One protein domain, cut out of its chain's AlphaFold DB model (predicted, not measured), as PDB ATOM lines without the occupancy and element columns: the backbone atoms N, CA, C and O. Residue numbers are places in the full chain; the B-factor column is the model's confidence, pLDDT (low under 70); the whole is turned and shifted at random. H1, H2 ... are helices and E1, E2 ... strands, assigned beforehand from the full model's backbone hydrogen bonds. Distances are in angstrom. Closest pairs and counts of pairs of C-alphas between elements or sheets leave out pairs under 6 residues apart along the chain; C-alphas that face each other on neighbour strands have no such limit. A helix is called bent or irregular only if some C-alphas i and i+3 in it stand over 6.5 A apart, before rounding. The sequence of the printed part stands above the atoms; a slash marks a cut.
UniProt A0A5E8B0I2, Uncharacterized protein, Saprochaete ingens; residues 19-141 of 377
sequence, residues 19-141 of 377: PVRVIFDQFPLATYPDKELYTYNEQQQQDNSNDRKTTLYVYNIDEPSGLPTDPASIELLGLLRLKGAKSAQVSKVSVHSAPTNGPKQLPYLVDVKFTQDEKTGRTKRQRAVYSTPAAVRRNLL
ATOM      1  N   PRO A  19     150.335 154.535 190.114       72.62
ATOM      2  CA  PRO A  19     149.004 154.513 190.721       72.62
ATOM      3  C   PRO A  19     148.514 155.901 191.153       72.62
ATOM      4  O   PRO A  19     147.326 156.199 191.091       72.62
ATOM      5  N   VAL A  20     149.439 156.764 191.578       72.50
ATOM      6  CA  VAL A  20     149.151 158.123 192.063       72.50
ATOM      7  C   VAL A  20     149.224 159.139 190.921       72.50
ATOM      8  O   VAL A  20     148.609 160.202 190.984       72.50
ATOM      9  N   ARG A  21     149.917 158.790 189.832       75.62
ATOM     10  CA  ARG A  21     150.021 159.597 188.617       75.62
ATOM     11  C   ARG A  21     148.664 159.826 187.958       75.62
ATOM     12  O   ARG A  21     148.413 160.930 187.507       75.62
ATOM     13  N   VAL A  22     147.761 158.845 187.993       75.31
ATOM     14  CA  VAL A  22     146.392 158.991 187.460       75.31
ATOM     15  C   VAL A  22     145.620 160.112 188.165       75.31
ATOM     16  O   VAL A  22     144.848 160.820 187.528       75.31
ATOM     17  N   ILE A  23     145.845 160.293 189.470       76.81
ATOM     18  CA  ILE A  23     145.214 161.351 190.271       76.81
ATOM     19  C   ILE A  23     145.921 162.688 190.025       76.81
ATOM     20  O   ILE A  23     145.271 163.719 189.901       76.81
ATOM     21  N   PHE A  24     147.251 162.680 189.923       76.19
ATOM     22  CA  PHE A  24     148.036 163.893 189.685       76.19
ATOM     23  C   PHE A  24     147.875 164.456 188.271       76.19
ATOM     24  O   PHE A  24     147.830 165.670 188.124       76.19
ATOM     25  N   ASP A  25     147.726 163.606 187.255       76.81
ATOM     26  CA  ASP A  25     147.532 164.017 185.859       76.81
ATOM     27  C   ASP A  25     146.123 164.615 185.624       76.81
ATOM     28  O   ASP A  25     145.888 165.249 184.597       76.81
ATOM     29  N   GLN A  26     145.192 164.475 186.584       80.69
ATOM     30  CA  GLN A  26     143.912 165.211 186.604       80.69
ATOM     31  C   GLN A  26     144.069 166.671 187.065       80.69
ATOM     32  O   GLN A  26     143.134 167.464 186.942       80.69
ATOM     33  N   PHE A  27     145.246 167.045 187.576       72.75
ATOM     34  CA  PHE A  27     145.625 168.428 187.829       72.75
ATOM     35  C   PHE A  27     146.552 168.889 186.699       72.75
ATOM     36  O   PHE A  27     147.587 168.268 186.464       72.75
ATOM     37  N   PRO A  28     146.244 169.991 185.997       79.19
ATOM     38  CA  PRO A  28     145.322 171.068 186.367       79.19
ATOM     39  C   PRO A  28     143.871 170.864 185.885       79.19
ATOM     40  O   PRO A  28     143.631 170.461 184.751       79.19
ATOM     41  N   LEU A  29     142.902 171.251 186.730       79.88
ATOM     42  CA  LEU A  29     141.448 171.164 186.470       79.88
ATOM     43  C   LEU A  29     140.995 171.912 185.202       79.88
ATOM     44  O   LEU A  29     139.982 171.569 184.600       79.88
ATOM     45  N   ALA A  30     141.743 172.941 184.808       75.38
ATOM     46  CA  ALA A  30     141.594 173.640 183.545       75.38
ATOM     47  C   ALA A  30     142.989 174.010 183.034       75.38
ATOM     48  O   ALA A  30     143.773 174.642 183.744       75.38
ATOM     49  N   THR A  31     143.297 173.618 181.800       78.44
ATOM     50  CA  THR A  31     144.462 174.145 181.086       78.44
ATOM     51  C   THR A  31     143.960 175.292 180.229       78.44
ATOM     52  O   THR A  31     143.191 175.075 179.292       78.44
ATOM     53  N   TYR A  32     144.330 176.516 180.589       78.75
ATOM     54  CA  TYR A  32     144.038 177.669 179.749       78.75
ATOM     55  C   TYR A  32     144.832 177.557 178.444       78.75
ATOM     56  O   TYR A  32     145.925 176.981 178.457       78.75
ATOM     57  N   PRO A  33     144.309 178.084 177.323       78.12
ATOM     58  CA  PRO A  33     145.126 178.244 176.130       78.12
ATOM     59  C   PRO A  33     146.383 179.036 176.494       78.12
ATOM     60  O   PRO A  33     146.338 179.895 177.382       78.12
ATOM     61  N   ASP A  34     147.497 178.727 175.826       76.00
ATOM     62  CA  ASP A  34     148.722 179.502 175.981       76.00
ATOM     63  C   ASP A  34     148.361 180.976 175.815       76.00
ATOM     64  O   ASP A  34     147.764 181.375 174.812       76.00
ATOM     65  N   LYS A  35     148.640 181.772 176.850       69.88
ATOM     66  CA  LYS A  35     148.375 183.204 176.796       69.88
ATOM     67  C   LYS A  35     149.199 183.730 175.633       69.88
ATOM     68  O   LYS A  35     150.422 183.599 175.673       69.88
ATOM     69  N   GLU A  36     148.532 184.285 174.623       62.84
ATOM     70  CA  GLU A  36     149.196 185.020 173.556       62.84
ATOM     71  C   GLU A  36     150.050 186.081 174.246       62.84
ATOM     72  O   GLU A  36     149.551 187.043 174.838       62.84
ATOM     73  N   LEU A  37     151.356 185.828 174.315       57.41
ATOM     74  CA  LEU A  37     152.278 186.845 174.757       57.41
ATOM     75  C   LEU A  37     152.187 187.897 173.666       57.41
ATOM     76  O   LEU A  37     152.501 187.613 172.514       57.41
ATOM     77  N   TYR A  38     151.717 189.093 174.015       44.00
ATOM     78  CA  TYR A  38     151.896 190.259 173.162       44.00
ATOM     79  C   TYR A  38     153.392 190.531 173.110       44.00
ATOM     80  O   TYR A  38     153.945 191.332 173.864       44.00
ATOM     81  N   THR A  39     154.082 189.790 172.260       49.31
ATOM     82  CA  THR A  39     155.446 190.082 171.904       49.31
ATOM     83  C   THR A  39     155.323 191.349 171.080       49.31
ATOM     84  O   THR A  39     154.878 191.315 169.938       49.31
ATOM     85  N   TYR A  40     155.692 192.488 171.662       44.38
ATOM     86  CA  TYR A  40     155.712 193.787 170.975       44.38
ATOM     87  C   TYR A  40     156.514 193.737 169.647       44.38
ATOM     88  O   TYR A  40     156.380 194.607 168.799       44.38
ATOM     89  N   ASN A  41     157.290 192.665 169.434       47.44
ATOM     90  CA  ASN A  41     158.075 192.387 168.233       47.44
ATOM     91  C   ASN A  41     157.450 191.366 167.251       47.44
ATOM     92  O   ASN A  41     158.031 191.156 166.190       47.44
ATOM     93  N   GLU A  42     156.329 190.705 167.571       45.25
ATOM     94  CA  GLU A  42     155.687 189.716 166.674       45.25
ATOM     95  C   GLU A  42     154.671 190.346 165.711       45.25
ATOM     96  O   GLU A  42     154.480 189.817 164.620       45.25
ATOM     97  N   GLN A  43     154.109 191.522 166.022       44.50
ATOM     98  CA  GLN A  43     153.213 192.236 165.094       44.50
ATOM     99  C   GLN A  43     153.915 192.790 163.839       44.50
ATOM    100  O   GLN A  43     153.238 193.180 162.897       44.50
ATOM    101  N   GLN A  44     155.252 192.772 163.782       47.84
ATOM    102  CA  GLN A  44     156.019 193.089 162.567       47.84
ATOM    103  C   GLN A  44     156.579 191.843 161.848       47.84
ATOM    104  O   GLN A  44     157.374 191.995 160.929       47.84
ATOM    105  N   GLN A  45     156.262 190.611 162.276       47.72
ATOM    106  CA  GLN A  45     156.985 189.397 161.838       47.72
ATOM    107  C   GLN A  45     156.079 188.225 161.433       47.72
ATOM    108  O   GLN A  45     156.448 187.064 161.598       47.72
ATOM    109  N   GLN A  46     154.912 188.518 160.863       42.44
ATOM    110  CA  GLN A  46     154.167 187.561 160.039       42.44
ATOM    111  C   GLN A  46     154.458 187.809 158.553       42.44
ATOM    112  O   GLN A  46     153.544 188.015 157.764       42.44
ATOM    113  N   ASP A  47     155.736 187.776 158.168       43.91
ATOM    114  CA  ASP A  47     156.082 187.529 156.770       43.91
ATOM    115  C   ASP A  47     156.230 186.015 156.596       43.91
ATOM    116  O   ASP A  47     156.988 185.347 157.299       43.91
ATOM    117  N   ASN A  48     155.406 185.473 155.702       44.19
ATOM    118  CA  ASN A  48     155.131 184.054 155.463       44.19
ATOM    119  C   ASN A  48     156.295 183.276 154.819       44.19
ATOM    120  O   ASN A  48     156.065 182.349 154.042       44.19
ATOM    121  N   SER A  49     157.544 183.628 155.098       53.44
ATOM    122  CA  SER A  49     158.694 182.963 154.499       53.44
ATOM    123  C   SER A  49     159.343 182.015 155.516       53.44
ATOM    124  O   SER A  49     159.425 182.300 156.710       53.44
ATOM    125  N   ASN A  50     159.804 180.847 155.052       54.19
ATOM    126  CA  ASN A  50     160.615 179.872 155.808       54.19
ATOM    127  C   ASN A  50     162.004 180.440 156.187       54.19
ATOM    128  O   ASN A  50     163.008 179.729 156.218       54.19
ATOM    129  N   ASP A  51     162.085 181.745 156.409       66.12
ATOM    130  CA  ASP A  51     163.268 182.521 156.125       66.12
ATOM    131  C   ASP A  51     164.089 182.758 157.378       66.12
ATOM    132  O   ASP A  51     163.600 182.919 158.505       66.12
ATOM    133  N   ARG A  52     165.397 182.695 157.181       77.69
ATOM    134  CA  ARG A  52     166.376 182.790 158.250       77.69
ATOM    135  C   ARG A  52     166.369 184.213 158.789       77.69
ATOM    136  O   ARG A  52     166.845 185.139 158.141       77.69
ATOM    137  N   LYS A  53     165.909 184.389 160.025       85.19
ATOM    138  CA  LYS A  53     165.861 185.703 160.660       85.19
ATOM    139  C   LYS A  53     167.150 185.988 161.413       85.19
ATOM    140  O   LYS A  53     167.370 185.478 162.512       85.19
ATOM    141  N   THR A  54     167.972 186.849 160.829       89.81
ATOM    142  CA  THR A  54     169.220 187.317 161.433       89.81
ATOM    143  C   THR A  54     169.025 188.722 162.000       89.81
ATOM    144  O   THR A  54     168.617 189.628 161.281       89.81
ATOM    145  N   THR A  55     169.293 188.911 163.293       92.88
ATOM    146  CA  THR A  55     169.186 190.211 163.972       92.88
ATOM    147  C   THR A  55     170.497 190.560 164.669       92.88
ATOM    148  O   THR A  55     170.935 189.849 165.579       92.88
ATOM    149  N   LEU A  56     171.116 191.660 164.244       94.31
ATOM    150  CA  LEU A  56     172.308 192.247 164.842       94.31
ATOM    151  C   LEU A  56     171.899 193.290 165.884       94.31
ATOM    152  O   LEU A  56     171.174 194.239 165.589       94.31
ATOM    153  N   TYR A  57     172.379 193.116 167.108       94.00
ATOM    154  CA  TYR A  57     172.099 194.010 168.221       94.00
ATOM    155  C   TYR A  57     173.281 194.950 168.453       94.00
ATOM    156  O   TYR A  57     174.398 194.480 168.672       94.00
ATOM    157  N   VAL A  58     173.029 196.260 168.410       94.19
ATOM    158  CA  VAL A  58     174.062 197.313 168.366       94.19
ATOM    159  C   VAL A  58     173.807 198.413 169.399       94.19
ATOM    160  O   VAL A  58     172.707 198.518 169.949       94.19
ATOM    161  N   TYR A  59     174.828 199.237 169.662       89.94
ATOM    162  CA  TYR A  59     174.731 200.356 170.603       89.94
ATOM    163  C   TYR A  59     173.785 201.450 170.105       89.94
ATOM    164  O   TYR A  59     172.810 201.778 170.784       89.94
ATOM    165  N   ASN A  60     174.046 202.006 168.929       92.00
ATOM    166  CA  ASN A  60     173.191 203.013 168.322       92.00
ATOM    167  C   ASN A  60     173.092 202.789 166.812       92.00
ATOM    168  O   ASN A  60     173.858 202.010 166.237       92.00
ATOM    169  N   ILE A  61     172.096 203.429 166.210       92.38
ATOM    170  CA  ILE A  61     171.854 203.431 164.773       92.38
ATOM    171  C   ILE A  61     171.787 204.894 164.358       92.38
ATOM    172  O   ILE A  61     171.117 205.691 165.012       92.38
ATOM    173  N   ASP A  62     172.505 205.215 163.301       91.31
ATOM    174  CA  ASP A  62     172.436 206.484 162.614       91.31
ATOM    175  C   ASP A  62     171.120 206.565 161.845       91.31
ATOM    176  O   ASP A  62     170.895 205.810 160.902       91.31
ATOM    177  N   GLU A  63     170.218 207.442 162.269       86.94
ATOM    178  CA  GLU A  63     168.895 207.568 161.653       86.94
ATOM    179  C   GLU A  63     168.922 207.899 160.148       86.94
ATOM    180  O   GLU A  63     168.142 207.280 159.419       86.94
ATOM    181  N   PRO A  64     169.788 208.802 159.633       88.31
ATOM    182  CA  PRO A  64     169.771 209.137 158.210       88.31
ATOM    183  C   PRO A  64     170.316 208.018 157.313       88.31
ATOM    184  O   PRO A  64     169.807 207.839 156.208       88.31
ATOM    185  N   SER A  65     171.329 207.263 157.752       88.81
ATOM    186  CA  SER A  65     171.915 206.177 156.948       88.81
ATOM    187  C   SER A  65     171.336 204.790 157.252       88.81
ATOM    188  O   SER A  65     171.485 203.866 156.453       88.81
ATOM    189  N   GLY A  66     170.702 204.610 158.413       90.88
ATOM    190  CA  GLY A  66     170.288 203.306 158.933       90.88
ATOM    191  C   GLY A  66     171.455 202.406 159.365       90.88
ATOM    192  O   GLY A  66     171.239 201.224 159.657       90.88
ATOM    193  N   LEU A  67     172.687 202.924 159.398       94.00
ATOM    194  CA  LEU A  67     173.878 202.166 159.767       94.00
ATOM    195  C   LEU A  67     174.121 202.181 161.277       94.00
ATOM    196  O   LEU A  67     173.758 203.131 161.965       94.00
ATOM    197  N   PRO A  68     174.754 201.139 161.840       95.12
ATOM    198  CA  PRO A  68     175.277 201.219 163.192       95.12
ATOM    199  C   PRO A  68     176.314 202.343 163.306       95.12
ATOM    200  O   PRO A  68     176.993 202.670 162.343       95.12
ATOM    201  N   THR A  69     176.478 202.894 164.499       93.62
ATOM    202  CA  THR A  69     177.423 203.997 164.752       93.62
ATOM    203  C   THR A  69     178.825 203.524 165.159       93.62
ATOM    204  O   THR A  69     179.805 204.254 165.036       93.62
ATOM    205  N   ASP A  70     178.933 202.298 165.675       93.69
ATOM    206  CA  ASP A  70     180.176 201.700 166.165       93.69
ATOM    207  C   ASP A  70     180.901 200.910 165.049       93.69
ATOM    208  O   ASP A  70     180.253 200.092 164.384       93.69
ATOM    209  N   PRO A  71     182.231 201.070 164.862       96.06
ATOM    210  CA  PRO A  71     182.977 200.397 163.793       96.06
ATOM    211  C   PRO A  71     182.827 198.871 163.780       96.06
ATOM    212  O   PRO A  71     182.652 198.272 162.719       96.06
ATOM    213  N   ALA A  72     182.853 198.216 164.945       94.06
ATOM    214  CA  ALA A  72     182.689 196.763 165.003       94.06
ATOM    215  C   ALA A  72     181.269 196.352 164.583       94.06
ATOM    216  O   ALA A  72     181.074 195.338 163.915       94.06
ATOM    217  N   SER A  73     180.268 197.154 164.939       95.19
ATOM    218  CA  SER A  73     178.873 196.944 164.548       95.19
ATOM    219  C   SER A  73     178.653 197.131 163.042       95.19
ATOM    220  O   SER A  73     177.996 196.292 162.420       95.19
ATOM    221  N   ILE A  74     179.234 198.178 162.448       96.56
ATOM    222  CA  ILE A  74     179.188 198.435 160.997       96.56
ATOM    223  C   ILE A  74     179.853 197.292 160.233       96.56
ATOM    224  O   ILE A  74     179.281 196.777 159.271       96.56
ATOM    225  N   GLU A  75     181.033 196.863 160.686       95.56
ATOM    226  CA  GLU A  75     181.778 195.764 160.077       95.56
ATOM    227  C   GLU A  75     180.949 194.476 160.070       95.56
ATOM    228  O   GLU A  75     180.779 193.853 159.025       95.56
ATOM    229  N   LEU A  76     180.384 194.075 161.216       94.94
ATOM    230  CA  LEU A  76     179.584 192.852 161.288       94.94
ATOM    231  C   LEU A  76     178.343 192.915 160.395       94.94
ATOM    232  O   LEU A  76     177.995 191.905 159.784       94.94
ATOM    233  N   LEU A  77     177.687 194.075 160.301       94.56
ATOM    234  CA  LEU A  77     176.578 194.265 159.367       94.56
ATOM    235  C   LEU A  77     177.043 194.099 157.916       94.56
ATOM    236  O   LEU A  77     176.397 193.385 157.154       94.56
ATOM    237  N   GLY A  78     178.176 194.699 157.551       93.62
ATOM    238  CA  GLY A  78     178.745 194.573 156.210       93.62
ATOM    239  C   GLY A  78     179.089 193.128 155.869       93.62
ATOM    240  O   GLY A  78     178.727 192.643 154.803       93.62
ATOM    241  N   LEU A  79     179.703 192.394 156.803       91.75
ATOM    242  CA  LEU A  79     180.022 190.975 156.621       91.75
ATOM    243  C   LEU A  79     178.768 190.109 156.452       91.75
ATOM    244  O   LEU A  79     178.780 189.161 155.668       91.75
ATOM    245  N   LEU A  80     177.685 190.419 157.173       90.38
ATOM    246  CA  LEU A  80     176.399 189.738 157.003       90.38
ATOM    247  C   LEU A  80     175.824 189.981 155.606       90.38
ATOM    248  O   LEU A  80     175.427 189.026 154.938       90.38
ATOM    249  N   ARG A  81     175.830 191.235 155.146       89.81
ATOM    250  CA  ARG A  81     175.325 191.604 153.819       89.81
ATOM    251  C   ARG A  81     176.166 191.000 152.696       89.81
ATOM    252  O   ARG A  81     175.596 190.424 151.774       89.81
ATOM    253  N   LEU A  82     177.493 190.999 152.838       86.19
ATOM    254  CA  LEU A  82     178.412 190.343 151.904       86.19
ATOM    255  C   LEU A  82     178.151 188.832 151.789       86.19
ATOM    256  O   LEU A  82     178.370 188.235 150.744       86.19
ATOM    257  N   LYS A  83     177.655 188.197 152.857       83.56
ATOM    258  CA  LYS A  83     177.274 186.774 152.872       83.56
ATOM    259  C   LYS A  83     175.848 186.509 152.376       83.56
ATOM    260  O   LYS A  83     175.322 185.423 152.610       83.56
ATOM    261  N   GLY A  84     175.209 187.487 151.735       80.38
ATOM    262  CA  GLY A  84     173.852 187.367 151.206       80.38
ATOM    263  C   GLY A  84     172.751 187.530 152.254       80.38
ATOM    264  O   GLY A  84     171.574 187.433 151.919       80.38
ATOM    265  N   ALA A  85     173.078 187.837 153.516       82.19
ATOM    266  CA  ALA A  85     172.078 188.159 154.534       82.19
ATOM    267  C   ALA A  85     171.639 189.632 154.421       82.19
ATOM    268  O   ALA A  85     171.719 190.386 155.391       82.19
ATOM    269  N   LYS A  86     171.177 190.047 153.231       78.31
ATOM    270  CA  LYS A  86     170.697 191.417 152.959       78.31
ATOM    271  C   LYS A  86     169.530 191.814 153.874       78.31
ATOM    272  O   LYS A  86     169.419 192.966 154.273       78.31
ATOM    273  N   SER A  87     168.722 190.838 154.291       79.62
ATOM    274  CA  SER A  87     167.600 190.999 155.227       79.62
ATOM    275  C   SER A  87     168.003 191.032 156.711       79.62
ATOM    276  O   SER A  87     167.132 191.004 157.586       79.62
ATOM    277  N   ALA A  88     169.305 191.071 157.034       86.56
ATOM    278  CA  ALA A  88     169.759 191.157 158.417       86.56
ATOM    279  C   ALA A  88     169.237 192.441 159.081       86.56
ATOM    280  O   ALA A  88     169.595 193.557 158.710       86.56
ATOM    281  N   GLN A  89     168.398 192.271 160.103       89.69
ATOM    282  CA  GLN A  89     167.817 193.379 160.852       89.69
ATOM    283  C   GLN A  89     168.827 193.931 161.855       89.69
ATOM    284  O   GLN A  89     169.526 193.166 162.520       89.69
ATOM    285  N   VAL A  90     168.848 195.249 162.028       92.12
ATOM    286  CA  VAL A  90     169.653 195.921 163.053       92.12
ATOM    287  C   VAL A  90     168.724 196.417 164.153       92.12
ATOM    288  O   VAL A  90     167.681 197.004 163.878       92.12
ATOM    289  N   SER A  91     169.077 196.163 165.411       91.50
ATOM    290  CA  SER A  91     168.282 196.579 166.564       91.50
ATOM    291  C   SER A  91     169.150 197.276 167.605       91.50
ATOM    292  O   SER A  91     170.139 196.725 168.093       91.50
ATOM    293  N   LYS A  92     168.756 198.500 167.959       90.00
ATOM    294  CA  LYS A  92     169.372 199.300 169.018       90.00
ATOM    295  C   LYS A  92     168.998 198.732 170.385       90.00
ATOM    296  O   LYS A  92     167.816 198.650 170.718       90.00
ATOM    297  N   VAL A  93     169.992 198.373 171.198       88.00
ATOM    298  CA  VAL A  93     169.779 197.865 172.565       88.00
ATOM    299  C   VAL A  93     170.806 198.399 173.558       88.00
ATOM    300  O   VAL A  93     171.839 198.957 173.200       88.00
ATOM    301  N   SER A  94     170.513 198.209 174.844       84.25
ATOM    302  CA  SER A  94     171.479 198.438 175.916       84.25
ATOM    303  C   SER A  94     172.464 197.271 176.021       84.25
ATOM    304  O   SER A  94     172.097 196.113 175.809       84.25
ATOM    305  N   VAL A  95     173.693 197.555 176.458       82.75
ATOM    306  CA  VAL A  95     174.696 196.532 176.803       82.75
ATOM    307  C   VAL A  95     174.184 195.554 177.871       82.75
ATOM    308  O   VAL A  95     174.608 194.404 177.933       82.75
ATOM    309  N   HIS A  96     173.209 195.963 178.689       80.75
ATOM    310  CA  HIS A  96     172.573 195.091 179.679       80.75
ATOM    311  C   HIS A  96     171.713 193.981 179.061       80.75
ATOM    312  O   HIS A  96     171.428 192.995 179.736       80.75
ATOM    313  N   SER A  97     171.327 194.117 177.791       84.56
ATOM    314  CA  SER A  97     170.642 193.076 177.022       84.56
ATOM    315  C   SER A  97     171.610 192.053 176.419       84.56
ATOM    316  O   SER A  97     171.153 191.069 175.837       84.56
ATOM    317  N   ALA A  98     172.927 192.272 176.531       84.31
ATOM    318  CA  ALA A  98     173.922 191.338 176.026       84.31
ATOM    319  C   ALA A  98     173.837 189.979 176.758       84.31
ATOM    320  O   ALA A  98     173.495 189.927 177.947       84.31
ATOM    321  N   PRO A  99     174.157 188.861 176.081       83.69
ATOM    322  CA  PRO A  99     174.085 187.530 176.678       83.69
ATOM    323  C   PRO A  99     174.966 187.392 177.929       83.69
ATOM    324  O   PRO A  99     176.122 187.799 177.936       83.69
ATOM    325  N   THR A 100     174.457 186.728 178.972       75.06
ATOM    326  CA  THR A 100     175.165 186.542 180.257       75.06
ATOM    327  C   THR A 100     176.391 185.631 180.182       75.06
ATOM    328  O   THR A 100     177.201 185.616 181.102       75.06
ATOM    329  N   ASN A 101     176.523 184.849 179.110       72.00
ATOM    330  CA  ASN A 101     177.509 183.770 178.995       72.00
ATOM    331  C   ASN A 101     178.847 184.240 178.386       72.00
ATOM    332  O   ASN A 101     179.564 183.447 177.780       72.00
ATOM    333  N   GLY A 102     179.170 185.529 178.495       67.94
ATOM    334  CA  GLY A 102     180.371 186.133 177.923       67.94
ATOM    335  C   GLY A 102     180.608 187.552 178.451       67.94
ATOM    336  O   GLY A 102     179.886 187.994 179.349       67.94
ATOM    337  N   PRO A 103     181.616 188.270 177.921       72.75
ATOM    338  CA  PRO A 103     181.765 189.694 178.202       72.75
ATOM    339  C   PRO A 103     180.475 190.422 177.803       72.75
ATOM    340  O   PRO A 103     179.925 190.171 176.730       72.75
ATOM    341  N   LYS A 104     179.973 191.294 178.684       80.69
ATOM    342  CA  LYS A 104     178.814 192.144 178.393       80.69
ATOM    343  C   LYS A 104     179.250 193.224 177.409       80.69
ATOM    344  O   LYS A 104     179.635 194.299 177.834       80.69
ATOM    345  N   GLN A 105     179.217 192.903 176.124       83.88
ATOM    346  CA  GLN A 105     179.630 193.799 175.053       83.88
ATOM    347  C   GLN A 105     178.629 193.724 173.902       83.88
ATOM    348  O   GLN A 105     178.021 192.676 173.658       83.88
ATOM    349  N   LEU A 106     178.458 194.838 173.199       88.75
ATOM    350  CA  LEU A 106     177.841 194.866 171.877       88.75
ATOM    351  C   LEU A 106     178.967 195.058 170.840       88.75
ATOM    352  O   LEU A 106     180.043 195.534 171.200       88.75
ATOM    353  N   PRO A 107     178.762 194.686 169.572       92.81
ATOM    354  CA  PRO A 107     177.585 194.013 169.018       92.81
ATOM    355  C   PRO A 107     177.506 192.508 169.338       92.81
ATOM    356  O   PRO A 107     178.519 191.831 169.529       92.81
ATOM    357  N   TYR A 108     176.284 191.962 169.325       93.00
ATOM    358  CA  TYR A 108     176.031 190.513 169.315       93.00
ATOM    359  C   TYR A 108     174.977 190.143 168.268       93.00
ATOM    360  O   TYR A 108     174.136 190.958 167.890       93.00
ATOM    361  N   LEU A 109     175.007 188.895 167.804       92.62
ATOM    362  CA  LEU A 109     174.126 188.408 166.742       92.62
ATOM    363  C   LEU A 109     173.168 187.346 167.273       92.62
ATOM    364  O   LEU A 109     173.578 186.420 167.979       92.62
ATOM    365  N   VAL A 110     171.900 187.443 166.886       91.62
ATOM    366  CA  VAL A 110     170.911 186.380 167.072       91.62
ATOM    367  C   VAL A 110     170.453 185.900 165.709       91.62
ATOM    368  O   VAL A 110     169.910 186.667 164.921       91.62
ATOM    369  N   ASP A 111     170.654 184.616 165.455       89.00
ATOM    370  CA  ASP A 111     170.234 183.950 164.228       89.00
ATOM    371  C   ASP A 111     169.135 182.946 164.576       89.00
ATOM    372  O   ASP A 111     169.318 182.061 165.421       89.00
ATOM    373  N   VAL A 112     167.960 183.131 163.983       88.06
ATOM    374  CA  VAL A 112     166.786 182.289 164.185       88.06
ATOM    375  C   VAL A 112     166.484 181.568 162.883       88.06
ATOM    376  O   VAL A 112     166.105 182.179 161.887       88.06
ATOM    377  N   LYS A 113     166.615 180.245 162.916       84.81
ATOM    378  CA  LYS A 113     166.267 179.358 161.808       84.81
ATOM    379  C   LYS A 113     164.972 178.629 162.127       84.81
ATOM    380  O   LYS A 113     164.829 178.050 163.210       84.81
ATOM    381  N   PHE A 114     164.050 178.635 161.178       82.69
ATOM    382  CA  PHE A 114     162.828 177.848 161.240       82.69
ATOM    383  C   PHE A 114     163.017 176.622 160.352       82.69
ATOM    384  O   PHE A 114     163.259 176.737 159.160       82.69
ATOM    385  N   THR A 115     162.981 175.438 160.956       81.00
ATOM    386  CA  THR A 115     163.114 174.163 160.241       81.00
ATOM    387  C   THR A 115     161.824 173.388 160.410       81.00
ATOM    388  O   THR A 115     161.432 173.121 161.547       81.00
ATOM    389  N   GLN A 116     161.155 173.035 159.319       79.81
ATOM    390  CA  GLN A 116     159.974 172.182 159.374       79.81
ATOM    391  C   GLN A 116     160.416 170.726 159.541       79.81
ATOM    392  O   GLN A 116     161.237 170.227 158.778       79.81
ATOM    393  N   ASP A 117     159.923 170.051 160.577       77.50
ATOM    394  CA  ASP A 117     160.167 168.623 160.760       77.50
ATOM    395  C   ASP A 117     159.261 167.833 159.810       77.50
ATOM    396  O   ASP A 117     158.047 167.766 160.015       77.50
ATOM    397  N   GLU A 118     159.861 167.230 158.783       80.88
ATOM    398  CA  GLU A 118     159.174 166.459 157.739       80.88
ATOM    399  C   GLU A 118     158.286 165.343 158.301       80.88
ATOM    400  O   GLU A 118     157.246 165.025 157.730       80.88
ATOM    401  N   LYS A 119     158.658 164.752 159.446       81.69
ATOM    402  CA  LYS A 119     157.928 163.609 160.015       81.69
ATOM    403  C   LYS A 119     156.723 164.020 160.847       81.69
ATOM    404  O   LYS A 119     155.776 163.248 160.972       81.69
ATOM    405  N   THR A 120     156.768 165.196 161.470       81.50
ATOM    406  CA  THR A 120     155.727 165.641 162.412       81.50
ATOM    407  C   THR A 120     154.930 166.841 161.915       81.50
ATOM    408  O   THR A 120     153.949 167.218 162.558       81.50
ATOM    409  N   GLY A 121     155.349 167.461 160.807       79.00
ATOM    410  CA  GLY A 121     154.793 168.711 160.295       79.00
ATOM    411  C   GLY A 121     155.007 169.905 161.233       79.00
ATOM    412  O   GLY A 121     154.451 170.974 160.995       79.00
ATOM    413  N   ARG A 122     155.777 169.744 162.320       78.31
ATOM    414  CA  ARG A 122     155.994 170.794 163.321       78.31
ATOM    415  C   ARG A 122     157.169 171.671 162.927       78.31
ATOM    416  O   ARG A 122     158.258 171.180 162.644       78.31
ATOM    417  N   THR A 123     156.984 172.979 163.017       76.38
ATOM    418  CA  THR A 123     158.076 173.939 162.864       76.38
ATOM    419  C   THR A 123     158.948 173.926 164.116       76.38
ATOM    420  O   THR A 123     158.514 174.289 165.211       76.38
ATOM    421  N   LYS A 124     160.202 173.499 163.974       80.56
ATOM    422  CA  LYS A 124     161.227 173.602 165.009       80.56
ATOM    423  C   LYS A 124     161.975 174.919 164.836       80.56
ATOM    424  O   LYS A 124     162.595 175.166 163.805       80.56
ATOM    425  N   ARG A 125     161.957 175.743 165.882       82.19
ATOM    426  CA  ARG A 125     162.748 176.974 165.965       82.19
ATOM    427  C   ARG A 125     164.124 176.660 166.544       82.19
ATOM    428  O   ARG A 125     164.226 176.175 167.670       82.19
ATOM    429  N   GLN A 126     165.179 176.954 165.794       84.56
ATOM    430  CA  GLN A 126     166.558 176.903 166.271       84.56
ATOM    431  C   GLN A 126     167.079 178.329 166.430       84.56
ATOM    432  O   GLN A 126     166.964 179.140 165.516       84.56
ATOM    433  N   ARG A 127     167.627 178.649 167.605       86.94
ATOM    434  CA  ARG A 127     168.187 179.970 167.906       86.94
ATOM    435  C   ARG A 127     169.665 179.825 168.235       86.94
ATOM    436  O   ARG A 127     170.004 179.159 169.210       86.94
ATOM    437  N   ALA A 128     170.514 180.482 167.458       88.81
ATOM    438  CA  ALA A 128     171.925 180.660 167.761       88.81
ATOM    439  C   ALA A 128     172.159 182.090 168.256       88.81
ATOM    440  O   ALA A 128     171.610 183.047 167.710       88.81
ATOM    441  N   VAL A 129     172.946 182.232 169.321       90.25
ATOM    442  CA  VAL A 129     173.331 183.533 169.876       90.25
ATOM    443  C   VAL A 129     174.847 183.604 169.899       90.25
ATOM    444  O   VAL A 129     175.499 182.810 170.576       90.25
ATOM    445  N   TYR A 130     175.401 184.562 169.167       91.06
ATOM    446  CA  TYR A 130     176.834 184.805 169.085       91.06
ATOM    447  C   TYR A 130     177.154 186.042 169.919       91.06
ATOM    448  O   TYR A 130     176.890 187.165 169.499       91.06
ATOM    449  N   SER A 131     177.682 185.823 171.122       89.12
ATOM    450  CA  SER A 131     177.852 186.852 172.158       89.12
ATOM    451  C   SER A 131     179.039 187.793 171.951       89.12
ATOM    452  O   SER A 131     179.170 188.760 172.694       89.12
ATOM    453  N   THR A 132     179.931 187.517 170.998       87.94
ATOM    454  CA  THR A 132     181.127 188.339 170.768       87.94
ATOM    455  C   THR A 132     181.351 188.590 169.278       87.94
ATOM    456  O   THR A 132     181.074 187.691 168.475       87.94
ATOM    457  N   PRO A 133     181.932 189.742 168.888       87.69
ATOM    458  CA  PRO A 133     182.272 190.012 167.491       87.69
ATOM    459  C   PRO A 133     183.173 188.933 166.885       87.69
ATOM    460  O   PRO A 133     182.950 188.485 165.766       87.69
ATOM    461  N   ALA A 134     184.136 188.420 167.657       86.50
ATOM    462  CA  ALA A 134     184.997 187.319 167.228       86.50
ATOM    463  C   ALA A 134     184.218 186.018 166.961       86.50
ATOM    464  O   ALA A 134     184.542 185.292 166.020       86.50
ATOM    465  N   ALA A 135     183.190 185.712 167.762       86.94
ATOM    466  CA  ALA A 135     182.322 184.566 167.511       86.94
ATOM    467  C   ALA A 135     181.481 184.772 166.246       86.94
ATOM    468  O   ALA A 135     181.330 183.828 165.474       86.94
ATOM    469  N   VAL A 136     180.983 185.987 166.008       85.25
ATOM    470  CA  VAL A 136     180.260 186.323 164.775       85.25
ATOM    471  C   VAL A 136     181.179 186.154 163.564       85.25
ATOM    472  O   VAL A 136     180.878 185.349 162.689       85.25
ATOM    473  N   ARG A 137     182.352 186.803 163.565       84.88
ATOM    474  CA  ARG A 137     183.363 186.683 162.502       84.88
ATOM    475  C   ARG A 137     183.718 185.230 162.224       84.88
ATOM    476  O   ARG A 137     183.662 184.806 161.081       84.88
ATOM    477  N   ARG A 138     184.026 184.435 163.254       83.12
ATOM    478  CA  ARG A 138     184.376 183.021 163.065       83.12
ATOM    479  C   ARG A 138     183.254 182.259 162.365       83.12
ATOM    480  O   ARG A 138     183.529 181.577 161.397       83.12
ATOM    481  N   ASN A 139     182.010 182.397 162.814       78.25
ATOM    482  CA  ASN A 139     180.903 181.622 162.251       78.25
ATOM    483  C   ASN A 139     180.422 182.132 160.880       78.25
ATOM    484  O   ASN A 139     179.815 181.363 160.141       78.25
ATOM    485  N   LEU A 140     180.693 183.394 160.530       70.00
ATOM    486  CA  LEU A 140     180.354 183.968 159.222       70.00
ATOM    487  C   LEU A 140     181.478 183.822 158.183       70.00
ATOM    488  O   LEU A 140     181.195 183.715 156.992       70.00
ATOM    489  N   LEU A 141     182.744 183.819 158.611       63.94
ATOM    490  CA  LEU A 141     183.909 183.794 157.722       63.94
ATOM    491  C   LEU A 141     184.418 182.375 157.432       63.94
ATOM    492  O   LEU A 141     185.043 182.170 156.396       63.94
TER     493      LEU A 141
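What this domain is: This is residues 19 to 141 of the 377 residues of an uncharacterized protein of Saprochaete ingens (UniProt A0A5E8B0I2). A twisted sheet of four strands has two helices, H2 and H3, side by side over one face, while a long tail, residues 19 to 44, sticks far out from this body and has the short helix H1 at its end. The turn of the hairpin E3 and E4, residues 117 to 122, sticks out too. The printed part has 123 residues, under half of them in named elements, which run H1 E1 H2 E2 E3 E4 H3; the class is mixed, helices and strands. The sheet is mixed, in the order E2 E1 E3 E4. The whole is loose, with a radius of gyration of the C-alphas of 19.2 A, and elongated, spanning 62 by 33 by 29 A.

How they stand to each other: Start at H1, residues 19 to 24, which is not on the sheet; it is neither bent nor irregular, but only just: C-alphas 19 and 22 are 6.1 A apart. Past the long link you reach E1, residues 53 to 58, an inner strand. Next comes H2, residues 71 to 82, over E1 at a height over the sheet of 9.8 A; it runs along the strands, at 7 degrees to E1 on the local plane, and the closest C-alphas are those of Val 58 and Ser 73, 6.2 A apart. E2, residues 89 to 92, is an edge strand parallel to E1, with N 56 and O 89 within hydrogen-bond range at 2.8 A. E1, H2 and E2 form a strand-helix-strand unit, two parallel neighbour strands with a helix between them in the chain, and its crossover is right-handed. E3, residues 108 to 116, is antiparallel to E1, with N 55 and O 110 at 2.8 A. E4, residues 123 to 130, the other edge strand, forms an antiparallel hairpin with E3, with N 124 and O 115 at 2.7 A. H3, residues 133 to 141, is over E3 and stands up from the sheet, its line rising 57 degrees from a local plane fitted to 6 C-alphas; its closest C-alpha pair with E3 is Tyr 108 and Pro 133, 6.5 A. It lies on the same face as H2, giving two layers, helices on one face of a sheet. H2 and H3 touch at a shallow tilt of 17 degrees, the same way, closest at the C-alphas of Ala 72 and Pro 133, 7.2 A. Every O i to N i+4 pair is within hydrogen-bond range in H2 and H3; in H1, 1 of 2 is.

Where its parts are: Find C-alpha 19 at (149.004, 154.513, 190.721), where H1 begins, and C-alpha 53 at (165.861, 185.703, 160.660), where E1 begins. E1 and H2 each measure 16.2 A, E3 26.3 A and E4 22.6 A. H3 ends at C-alpha 141, (183.909, 183.794, 157.722).

The domain as a whole: The C-alphas of Pro 19 and Pro 64 are the two farthest apart, 66.9 A. The printed part has no cut; its long links are H1 to E1, E1 to H2 and E2 to E3. Mean pLDDT of the printed part is 80.1, with residues 35 to 51, 102 and 141 under 70.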